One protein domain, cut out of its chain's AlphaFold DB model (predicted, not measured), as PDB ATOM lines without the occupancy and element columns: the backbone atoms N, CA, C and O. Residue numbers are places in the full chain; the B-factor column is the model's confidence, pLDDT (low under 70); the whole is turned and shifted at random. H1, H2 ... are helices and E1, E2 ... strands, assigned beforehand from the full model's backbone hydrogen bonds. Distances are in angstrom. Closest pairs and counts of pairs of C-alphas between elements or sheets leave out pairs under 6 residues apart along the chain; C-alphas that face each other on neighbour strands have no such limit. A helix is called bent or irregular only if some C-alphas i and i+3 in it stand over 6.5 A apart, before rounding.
ATOM      1  N   ALA A  13     -50.434  39.481 -42.123       96.12
ATOM      2  CA  ALA A  13     -50.534  39.056 -40.730       96.12
ATOM      3  C   ALA A  13     -49.202  38.522 -40.199       96.12
ATOM      4  O   ALA A  13     -48.426  37.902 -40.928       96.12
ATOM      5  N   PHE A  14     -48.964  38.737 -38.908       95.44
ATOM      6  CA  PHE A  14     -47.832  38.182 -38.176       95.44
ATOM      7  C   PHE A  14     -48.292  37.672 -36.813       95.44
ATOM      8  O   PHE A  14     -48.952  38.391 -36.065       95.44
ATOM      9  N   VAL A  15     -47.922  36.438 -36.472       97.44
ATOM     10  CA  VAL A  15     -48.209  35.850 -35.160       97.44
ATOM     11  C   VAL A  15     -47.017  36.098 -34.245       97.44
ATOM     12  O   VAL A  15     -45.918  35.619 -34.519       97.44
ATOM     13  N   ALA A  16     -47.243  36.826 -33.153       95.44
ATOM     14  CA  ALA A  16     -46.280  37.018 -32.079       95.44
ATOM     15  C   ALA A  16     -46.573  35.998 -30.964       95.44
ATOM     16  O   ALA A  16     -47.554  36.161 -30.226       95.44
ATOM     17  N   PRO A  17     -45.754  34.937 -30.820       96.00
ATOM     18  CA  PRO A  17     -46.031  33.893 -29.846       96.00
ATOM     19  C   PRO A  17     -45.812  34.393 -28.418       96.00
ATOM     20  O   PRO A  17     -44.945  35.235 -28.151       96.00
ATOM     21  N   MET A  18     -46.567  33.810 -27.484       95.81
ATOM     22  CA  MET A  18     -46.467  34.113 -26.057       95.81
ATOM     23  C   MET A  18     -45.011  34.044 -25.571       95.81
ATOM     24  O   MET A  18     -44.342  33.026 -25.744       95.81
ATOM     25  N   ASN A  19     -44.537  35.100 -24.905       94.19
ATOM     26  CA  ASN A  19     -43.179  35.237 -24.359       94.19
ATOM     27  C   ASN A  19     -42.015  35.072 -25.367       94.19
ATOM     28  O   ASN A  19     -40.877  34.924 -24.923       94.19
ATOM     29  N   GLN A  20     -42.253  35.078 -26.686       93.19
ATOM     30  CA  GLN A  20     -41.200  34.853 -27.698       93.19
ATOM     31  C   GLN A  20     -40.891  36.074 -28.572       93.19
ATOM     32  O   GLN A  20     -39.865  36.087 -29.257       93.19
ATOM     33  N   PHE A  21     -41.749  37.095 -28.555       90.81
ATOM     34  CA  PHE A  21     -41.581  38.307 -29.352       90.81
ATOM     35  C   PHE A  21     -42.002  39.561 -28.572       90.81
ATOM     36  O   PHE A  21     -43.064  39.530 -27.965       90.81
ATOM     37  N   PRO A  22     -41.255  40.674 -28.630       87.88
ATOM     38  CA  PRO A  22     -39.993  40.843 -29.352       87.88
ATOM     39  C   PRO A  22     -38.825  40.133 -28.643       87.88
ATOM     40  O   PRO A  22     -38.918  39.763 -27.483       87.88
ATOM     41  N   HIS A  23     -37.705  39.902 -29.334       86.56
ATOM     42  CA  HIS A  23     -36.604  39.077 -28.801       86.56
ATOM     43  C   HIS A  23     -35.769  39.734 -27.684       86.56
ATOM     44  O   HIS A  23     -34.889  39.086 -27.121       86.56
ATOM     45  N   PHE A  24     -35.999  41.014 -27.389       85.38
ATOM     46  CA  PHE A  24     -35.208  41.804 -26.436       85.38
ATOM     47  C   PHE A  24     -35.929  42.080 -25.108       85.38
ATOM     48  O   PHE A  24     -35.312  42.590 -24.176       85.38
ATOM     49  N   GLU A  25     -37.206  41.722 -24.990       86.19
ATOM     50  CA  GLU A  25     -37.987  41.820 -23.755       86.19
ATOM     51  C   GLU A  25     -38.967  40.648 -23.661       86.19
ATOM     52  O   GLU A  25     -39.180  39.908 -24.621       86.19
ATOM     53  N   LYS A  26     -39.546  40.424 -22.478       88.94
ATOM     54  CA  LYS A  26     -40.536  39.359 -22.329       88.94
ATOM     55  C   LYS A  26     -41.810  39.771 -23.064       88.94
ATOM     56  O   LYS A  26     -42.513  40.675 -22.626       88.94
ATOM     57  N   GLY A  27     -42.045  39.078 -24.173       87.50
ATOM     58  CA  GLY A  27     -43.174  39.261 -25.075       87.50
ATOM     59  C   GLY A  27     -44.557  39.025 -24.467       87.50
ATOM     60  O   GLY A  27     -44.681  38.796 -23.262       87.50
ATOM     61  N   PRO A  28     -45.619  39.040 -25.290       93.06
ATOM     62  CA  PRO A  28     -46.986  39.070 -24.804       93.06
ATOM     63  C   PRO A  28     -47.291  37.841 -23.942       93.06
ATOM     64  O   PRO A  28     -46.786  36.740 -24.171       93.06
ATOM     65  N   ILE A  29     -48.134  38.026 -22.924       95.44
ATOM     66  CA  ILE A  29     -48.532  36.954 -21.991       95.44
ATOM     67  C   ILE A  29     -49.525  35.957 -22.601       95.44
ATOM     68  O   ILE A  29     -49.897  34.981 -21.959       95.44
ATOM     69  N   VAL A  30     -49.939  36.213 -23.836       96.31
ATOM     70  CA  VAL A  30     -50.745  35.354 -24.694       96.31
ATOM     71  C   VAL A  30     -50.211  35.497 -26.116       96.31
ATOM     72  O   VAL A  30     -49.538  36.476 -26.426       96.31
ATOM     73  N   GLU A  31     -50.489  34.532 -26.981       97.19
ATOM     74  CA  GLU A  31     -50.242  34.715 -28.411       97.19
ATOM     75  C   GLU A  31     -51.137  35.834 -28.957       97.19
ATOM     76  O   GLU A  31     -52.317  35.915 -28.606       97.19
ATOM     77  N   ILE A  32     -50.575  36.698 -29.803       96.19
ATOM     78  CA  ILE A  32     -51.320  37.758 -30.489       96.19
ATOM     79  C   ILE A  32     -51.048  37.707 -31.994       96.19
ATOM     80  O   ILE A  32     -49.957  37.337 -32.426       96.19
ATOM     81  N   SER A  33     -52.036  38.117 -32.791       96.56
ATOM     82  CA  SER A  33     -51.881  38.318 -34.234       96.56
ATOM     83  C   SER A  33     -51.885  39.812 -34.534       96.56
ATOM     84  O   SER A  33     -52.869  40.493 -34.255       96.56
ATOM     85  N   LEU A  34     -50.808  40.297 -35.139       95.69
ATOM     86  CA  LEU A  34     -50.742  41.613 -35.770       95.69
ATOM     87  C   LEU A  34     -51.266  41.495 -37.202       95.69
ATOM     88  O   LEU A  34     -51.064  40.457 -37.842       95.69
ATOM     89  N   GLN A  35     -51.987  42.509 -37.672       97.25
ATOM     90  CA  GLN A  35     -52.725  42.476 -38.933       97.25
ATOM     91  C   GLN A  35     -52.732  43.854 -39.599       97.25
ATOM     92  O   GLN A  35     -52.961  44.862 -38.933       97.25
ATOM     93  N   TRP A  36     -52.525  43.882 -40.914       97.69
ATOM     94  CA  TRP A  36     -52.425  45.101 -41.719       97.69
ATOM     95  C   TRP A  36     -53.162  44.928 -43.040       97.69
ATOM     96  O   TRP A  36     -52.868  43.999 -43.793       97.69
ATOM     97  N   ALA A  37     -54.081  45.836 -43.365       96.25
ATOM     98  CA  ALA A  37     -54.752  45.801 -44.662       96.25
ATOM     99  C   ALA A  37     -53.818  46.326 -45.762       96.25
ATOM    100  O   ALA A  37     -53.729  45.753 -46.853       96.25
ATOM    101  N   THR A  38     -53.083  47.395 -45.456       95.50
ATOM    102  CA  THR A  38     -52.204  48.094 -46.393       95.50
ATOM    103  C   THR A  38     -50.743  48.073 -45.961       95.50
ATOM    104  O   THR A  38     -50.412  47.948 -44.780       95.50
ATOM    105  N   TYR A  39     -49.839  48.272 -46.922       93.12
ATOM    106  CA  TYR A  39     -48.424  48.514 -46.627       93.12
ATOM    107  C   TYR A  39     -48.209  49.785 -45.786       93.12
ATOM    108  O   TYR A  39     -47.203  49.884 -45.083       93.12
ATOM    109  N   PHE A  40     -49.150  50.736 -45.826       92.38
ATOM    110  CA  PHE A  40     -49.117  51.937 -44.994       92.38
ATOM    111  C   PHE A  40     -49.393  51.615 -43.523       92.38
ATOM    112  O   PHE A  40     -48.628  52.068 -42.678       92.38
ATOM    113  N   ASP A  41     -50.376  50.759 -43.220       95.62
ATOM    114  CA  ASP A  41     -50.662  50.326 -41.842       95.62
ATOM    115  C   ASP A  41     -49.430  49.655 -41.213       95.62
ATOM    116  O   ASP A  41     -49.044  49.956 -40.083       95.62
ATOM    117  N   ALA A  42     -48.766  48.778 -41.976       94.81
ATOM    118  CA  ALA A  42     -47.550  48.099 -41.531       94.81
ATOM    119  C   ALA A  42     -46.382  49.077 -41.319       94.81
ATOM    120  O   ALA A  42     -45.628  48.954 -40.353       94.81
ATOM    121  N   SER A  43     -46.226  50.065 -42.207       93.75
ATOM    122  CA  SER A  43     -45.206  51.110 -42.064       93.75
ATOM    123  C   SER A  43     -45.469  52.008 -40.854       93.75
ATOM    124  O   SER A  43     -44.522  52.422 -40.181       93.75
ATOM    125  N   ASP A  44     -46.734  52.316 -40.575       94.12
ATOM    126  CA  ASP A  44     -47.138  53.119 -39.428       94.12
ATOM    127  C   ASP A  44     -46.830  52.394 -38.116       94.12
ATOM    128  O   ASP A  44     -46.201  52.972 -37.227       94.12
ATOM    129  N   GLU A  45     -47.187  51.113 -38.002       94.81
ATOM    130  CA  GLU A  45     -46.851  50.317 -36.819       94.81
ATOM    131  C   GLU A  45     -45.335  50.145 -36.656       94.81
ATOM    132  O   GLU A  45     -44.816  50.261 -35.542       94.81
ATOM    133  N   ALA A  46     -44.592  49.962 -37.754       93.06
ATOM    134  CA  ALA A  46     -43.134  49.924 -37.709       93.06
ATOM    135  C   ALA A  46     -42.545  51.224 -37.131       93.06
ATOM    136  O   ALA A  46     -41.633  51.159 -36.305       93.06
ATOM    137  N   GLY A  47     -43.087  52.392 -37.499       92.38
ATOM    138  CA  GLY A  47     -42.711  53.687 -36.921       92.38
ATOM    139  C   GLY A  47     -43.065  53.802 -35.433       92.38
ATOM    140  O   GLY A  47     -42.188  54.078 -34.608       92.38
ATOM    141  N   LEU A  48     -44.317  53.499 -35.066       93.88
ATOM    142  CA  LEU A  48     -44.790  53.520 -33.672       93.88
ATOM    143  C   LEU A  48     -43.983  52.589 -32.761       93.88
ATOM    144  O   LEU A  48     -43.694  52.951 -31.620       93.88
ATOM    145  N   SER A  49     -43.554  51.429 -33.268       92.69
ATOM    146  CA  SER A  49     -42.756  50.460 -32.507       92.69
ATOM    147  C   SER A  49     -41.471  51.070 -31.937       92.69
ATOM    148  O   SER A  49     -41.007  50.677 -30.869       92.69
ATOM    149  N   ARG A  50     -40.908  52.079 -32.614       93.56
ATOM    150  CA  ARG A  50     -39.694  52.781 -32.186       93.56
ATOM    151  C   ARG A  50     -39.951  53.704 -30.997       93.56
ATOM    152  O   ARG A  50     -39.084  53.829 -30.132       93.56
ATOM    153  N   ILE A  51     -41.135  54.316 -30.945       93.88
ATOM    154  CA  ILE A  51     -41.596  55.108 -29.800       93.88
ATOM    155  C   ILE A  51     -41.890  54.172 -28.627       93.88
ATOM    156  O   ILE A  51     -41.410  54.413 -27.523       93.88
ATOM    157  N   TYR A  52     -42.629  53.083 -28.867       91.62
ATOM    158  CA  TYR A  52     -42.963  52.106 -27.826       91.62
ATOM    159  C   TYR A  52     -41.718  51.443 -27.233       91.62
ATOM    160  O   TYR A  52     -41.634  51.283 -26.020       91.62
ATOM    161  N   GLY A  53     -40.716  51.151 -28.065       91.25
ATOM    162  CA  GLY A  53     -39.416  50.644 -27.627       91.25
ATOM    163  C   GLY A  53     -38.502  51.690 -26.974       91.25
ATOM    164  O   GLY A  53     -37.385  51.352 -26.594       91.25
ATOM    165  N   GLY A  54     -38.926  52.956 -26.863       92.56
ATOM    166  CA  GLY A  54     -38.184  54.008 -26.161       92.56
ATOM    167  C   GLY A  54     -36.914  54.504 -26.863       92.56
ATOM    168  O   GLY A  54     -36.045  55.076 -26.210       92.56
ATOM    169  N   ILE A  55     -36.785  54.290 -28.176       94.06
ATOM    170  CA  ILE A  55     -35.582  54.627 -28.966       94.06
ATOM    171  C   ILE A  55     -35.812  55.727 -30.010       94.06
ATOM    172  O   ILE A  55     -34.886  56.075 -30.738       94.06
ATOM    173  N   HIS A  56     -37.020  56.289 -30.074       95.56
ATOM    174  CA  HIS A  56     -37.357  57.500 -30.826       95.56
ATOM    175  C   HIS A  56     -38.341  58.371 -30.037       95.56
ATOM    176  O   HIS A  56     -39.122  57.866 -29.230       95.56
ATOM    177  N   VAL A  57     -38.325  59.682 -30.294       95.38
ATOM    178  CA  VAL A  57     -39.288  60.633 -29.720       95.38
ATOM    179  C   VAL A  57     -40.487  60.838 -30.658       95.38
ATOM    180  O   VAL A  57     -40.316  60.764 -31.875       95.38
ATOM    181  N   PRO A  58     -41.694  61.165 -30.146       92.50
ATOM    182  CA  PRO A  58     -42.877  61.381 -30.989       92.50
ATOM    183  C   PRO A  58     -42.704  62.447 -32.080       92.50
ATOM    184  O   PRO A  58     -43.331  62.364 -33.130       92.50
ATOM    185  N   ALA A  59     -41.840  63.440 -31.845       95.25
ATOM    186  CA  ALA A  59     -41.550  64.493 -32.814       95.25
ATOM    187  C   ALA A  59     -40.869  63.978 -34.099       95.25
ATOM    188  O   ALA A  59     -41.000  64.619 -35.141       95.25
ATOM    189  N   ASP A  60     -40.187  62.830 -34.048       92.62
ATOM    190  CA  ASP A  60     -39.462  62.278 -35.197       92.62
ATOM    191  C   ASP A  60     -40.363  61.454 -36.123       92.62
ATOM    192  O   ASP A  60     -40.048  61.287 -37.300       92.62
ATOM    193  N   ASP A  61     -41.475  60.926 -35.615       92.19
ATOM    194  CA  ASP A  61     -42.258  59.875 -36.270       92.19
ATOM    195  C   ASP A  61     -42.947  60.349 -37.555       92.19
ATOM    196  O   ASP A  61     -42.623  59.882 -38.650       92.19
ATOM    197  N   GLY A  62     -43.829  61.346 -37.449       91.38
ATOM    198  CA  GLY A  62     -44.533  61.916 -38.602       91.38
ATOM    199  C   GLY A  62     -43.585  62.393 -39.714       91.38
ATOM    200  O   GLY A  62     -43.713  61.940 -40.856       91.38
ATOM    201  N   PRO A  63     -42.593  63.259 -39.413       94.12
ATOM    202  CA  PRO A  63     -41.606  63.692 -40.400       94.12
ATOM    203  C   PRO A  63     -40.825  62.534 -41.035       94.12
ATOM    204  O   PRO A  63     -40.631  62.535 -42.253       94.12
ATOM    205  N   SER A  64     -40.418  61.526 -40.254       92.31
ATOM    206  CA  SER A  64     -39.660  60.382 -40.779       92.31
ATOM    207  C   SER A  64     -40.487  59.529 -41.736       92.31
ATOM    208  O   SER A  64     -39.970  59.119 -42.773       92.31
ATOM    209  N   ARG A  65     -41.780  59.314 -41.460       92.31
ATOM    210  CA  ARG A  65     -42.680  58.596 -42.381       92.31
ATOM    211  C   ARG A  65     -42.864  59.342 -43.701       92.31
ATOM    212  O   ARG A  65     -42.823  58.729 -44.766       92.31
ATOM    213  N   ILE A  66     -42.985  60.671 -43.650       94.25
ATOM    214  CA  ILE A  66     -43.070  61.514 -44.854       94.25
ATOM    215  C   ILE A  66     -41.792  61.388 -45.693       94.25
ATOM    216  O   ILE A  66     -41.869  61.221 -46.912       94.25
ATOM    217  N   VAL A  67     -40.618  61.457 -45.059       95.56
ATOM    218  CA  VAL A  67     -39.330  61.305 -45.753       95.56
ATOM    219  C   VAL A  67     -39.182  59.896 -46.329       95.56
ATOM    220  O   VAL A  67     -38.828  59.761 -47.497       95.56
ATOM    221  N   GLY A  68     -39.512  58.858 -45.559       94.38
ATOM    222  CA  GLY A  68     -39.461  57.466 -46.009       94.38
ATOM    223  C   GLY A  68     -40.344  57.206 -47.231       94.38
ATOM    224  O   GLY A  68     -39.878  56.608 -48.200       94.38
ATOM    225  N   SER A  69     -41.578  57.723 -47.226       93.56
ATOM    226  CA  SER A  69     -42.503  57.634 -48.365       93.56
ATOM    227  C   SER A  69     -41.918  58.271 -49.631       93.56
ATOM    228  O   SER A  69     -41.879  57.635 -50.685       93.56
ATOM    229  N   ARG A  70     -41.359  59.485 -49.518       96.44
ATOM    230  CA  ARG A  70     -40.691  60.172 -50.640       96.44
ATOM    231  C   ARG A  70     -39.507  59.368 -51.175       96.44
ATOM    232  O   ARG A  70     -39.453  59.102 -52.370       96.44
ATOM    233  N   CYS A  71     -38.617  58.907 -50.294       96.56
ATOM    234  CA  CYS A  71     -37.471  58.086 -50.685       96.56
ATOM    235  C   CYS A  71     -37.893  56.795 -51.405       96.56
ATOM    236  O   CYS A  71     -37.246  56.397 -52.372       96.56
ATOM    237  N   GLY A  72     -38.962  56.137 -50.945       93.94
ATOM    238  CA  GLY A  72     -39.487  54.922 -51.571       93.94
ATOM    239  C   GLY A  72     -40.011  55.164 -52.988       93.94
ATOM    240  O   GLY A  72     -39.681  54.400 -53.897       93.94
ATOM    241  N   ILE A  73     -40.773  56.245 -53.184       94.06
ATOM    242  CA  ILE A  73     -41.282  56.659 -54.500       94.06
ATOM    243  C   ILE A  73     -40.117  56.988 -55.439       94.06
ATOM    244  O   ILE A  73     -40.020  56.398 -56.515       94.06
ATOM    245  N   ASP A  74     -39.186  57.840 -55.003       95.69
ATOM    246  CA  ASP A  74     -38.035  58.257 -55.808       95.69
ATOM    247  C   ASP A  74     -37.160  57.058 -56.214       95.69
ATOM    248  O   ASP A  74     -36.711  56.954 -57.360       95.69
ATOM    249  N   ALA A  75     -36.939  56.114 -55.293       95.25
ATOM    250  CA  ALA A  75     -36.183  54.897 -55.567       95.25
ATOM    251  C   ALA A  75     -36.896  53.990 -56.581       95.25
ATOM    252  O   ALA A  75     -36.244  53.441 -57.475       95.25
ATOM    253  N   PHE A  76     -38.217  53.833 -56.466       94.38
ATOM    254  CA  PHE A  76     -38.997  53.018 -57.395       94.38
ATOM    255  C   PHE A  76     -39.053  53.635 -58.796       94.38
ATOM    256  O   PHE A  76     -38.837  52.932 -59.785       94.38
ATOM    257  N   ASP A  77     -39.273  54.945 -58.891       94.75
ATOM    258  CA  ASP A  77     -39.277  55.657 -60.168       94.75
ATOM    259  C   ASP A  77     -37.905  55.614 -60.842       94.75
ATOM    260  O   ASP A  77     -37.818  55.386 -62.052       94.75
ATOM    261  N   LEU A  78     -36.821  55.735 -60.070       94.31
ATOM    262  CA  LEU A  78     -35.475  55.529 -60.592       94.31
ATOM    263  C   LEU A  78     -35.285  54.092 -61.100       94.31
ATOM    264  O   LEU A  78     -34.784  53.902 -62.207       94.31
ATOM    265  N   ALA A  79     -35.698  53.082 -60.329       95.25
ATOM    266  CA  ALA A  79     -35.582  51.682 -60.730       95.25
ATOM    267  C   ALA A  79     -36.331  51.397 -62.040       95.25
ATOM    268  O   ALA A  79     -35.778  50.741 -62.924       95.25
ATOM    269  N   LYS A  80     -37.547  51.934 -62.208       95.56
ATOM    270  CA  LYS A  80     -38.322  51.803 -63.452       95.56
ATOM    271  C   LYS A  80     -37.530  52.263 -64.669       95.56
ATOM    272  O   LYS A  80     -37.459  51.506 -65.630       95.56
ATOM    273  N   LYS A  81     -36.854  53.414 -64.582       95.81
ATOM    274  CA  LYS A  81     -36.020  53.932 -65.678       95.81
ATOM    275  C   LYS A  81     -34.893  52.980 -66.078       95.81
ATOM    276  O   LYS A  81     -34.538  52.897 -67.252       95.81
ATOM    277  N   TYR A  82     -34.294  52.283 -65.109       95.19
ATOM    278  CA  TYR A  82     -33.284  51.262 -65.404       95.19
ATOM    279  C   TYR A  82     -33.900  50.035 -66.075       95.19
ATOM    280  O   TYR A  82     -33.324  49.522 -67.029       95.19
ATOM    281  N   PHE A  83     -35.057  49.573 -65.598       94.88
ATOM    282  CA  PHE A  83     -35.713  48.379 -66.133       94.88
ATOM    283  C   PHE A  83     -36.309  48.583 -67.528       94.88
ATOM    284  O   PHE A  83     -36.232  47.674 -68.350       94.88
ATOM    285  N   ASP A  84     -36.895  49.747 -67.805       96.00
ATOM    286  CA  ASP A  84     -37.493  50.058 -69.109       96.00
ATOM    287  C   ASP A  84     -36.496  50.658 -70.117       96.00
ATOM    288  O   ASP A  84     -36.836  50.880 -71.278       96.00
ATOM    289  N   GLY A  85     -35.254  50.907 -69.687       95.12
ATOM    290  CA  GLY A  85     -34.187  51.471 -70.510       95.12
ATOM    291  C   GLY A  85     -34.295  52.978 -70.758       95.12
ATOM    292  O   GLY A  85     -33.382  53.555 -71.352       95.12
TER     293      GLY A  85
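What this domain is: This is residues 13 to 85 of the 163 residues of an uncharacterized protein of Verrucomicrobiales bacterium (UniProt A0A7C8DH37). Two helices of unequal length, H1 and the much longer H2, make a helical hairpin that opens like a V, and residues 70 to 85, most of them in H2, stick out as a free arm. Before H1 comes a small two-stranded hairpin, E1 and E2, joined by a long loop. The printed part has 73 residues, in the order E1, E2, H1, H2; the sheet, E1 - E2, is antiparallel, and the class is mostly helix. The whole is loose, with a radius of gyration of the C-alphas of 16.3 A, and elongated, spanning 52 by 28 by 21 A.

How they stand to each other: E1, residues 13 to 16, and E2, residues 32 to 36, are antiparallel neighbours at 155 degrees; N 14 and O 34 are 2.9 A apart, and N 34 and O 14 2.8 A, within hydrogen-bond range. The closest C-alphas of E2 and H1, residues 39 to 52, are those of Trp 36 and Ala 42, 5.7 A apart. H1 and H2, residues 58 to 83, touch, H2 with residues 58 to 65 alone; the closest C-alphas are those of Gly 47 and Asp 61, 6.2 A apart. They run opposite ways at a steep tilt of 38 degrees, only just past shallow. E1 is apart from both helices, and E2 is apart from H2. Of the O i to N i+4 pairs, 8 of 10 in H1 and 20 of 22 in H2 are within hydrogen-bond range.

Where its parts are: E1 begins at C-alpha 13, (-50.534, 39.056, -40.730). E2 measures 13.5 A and H1 19.9 A from first to last C-alpha. H2 measures 38.2 A and ends at C-alpha 83, (-35.713, 48.379, -66.133); it is irregular, with C-alphas 59 and 62 7.0 A apart.

The domain as a whole: The two C-alphas farthest apart are those of Ile 29 and Gly 85, 52.6 A. The link E1 to E2 is long, with 15 residues; the other two are tight. The printed part has no cut, and no printed residue has a pLDDT under 70.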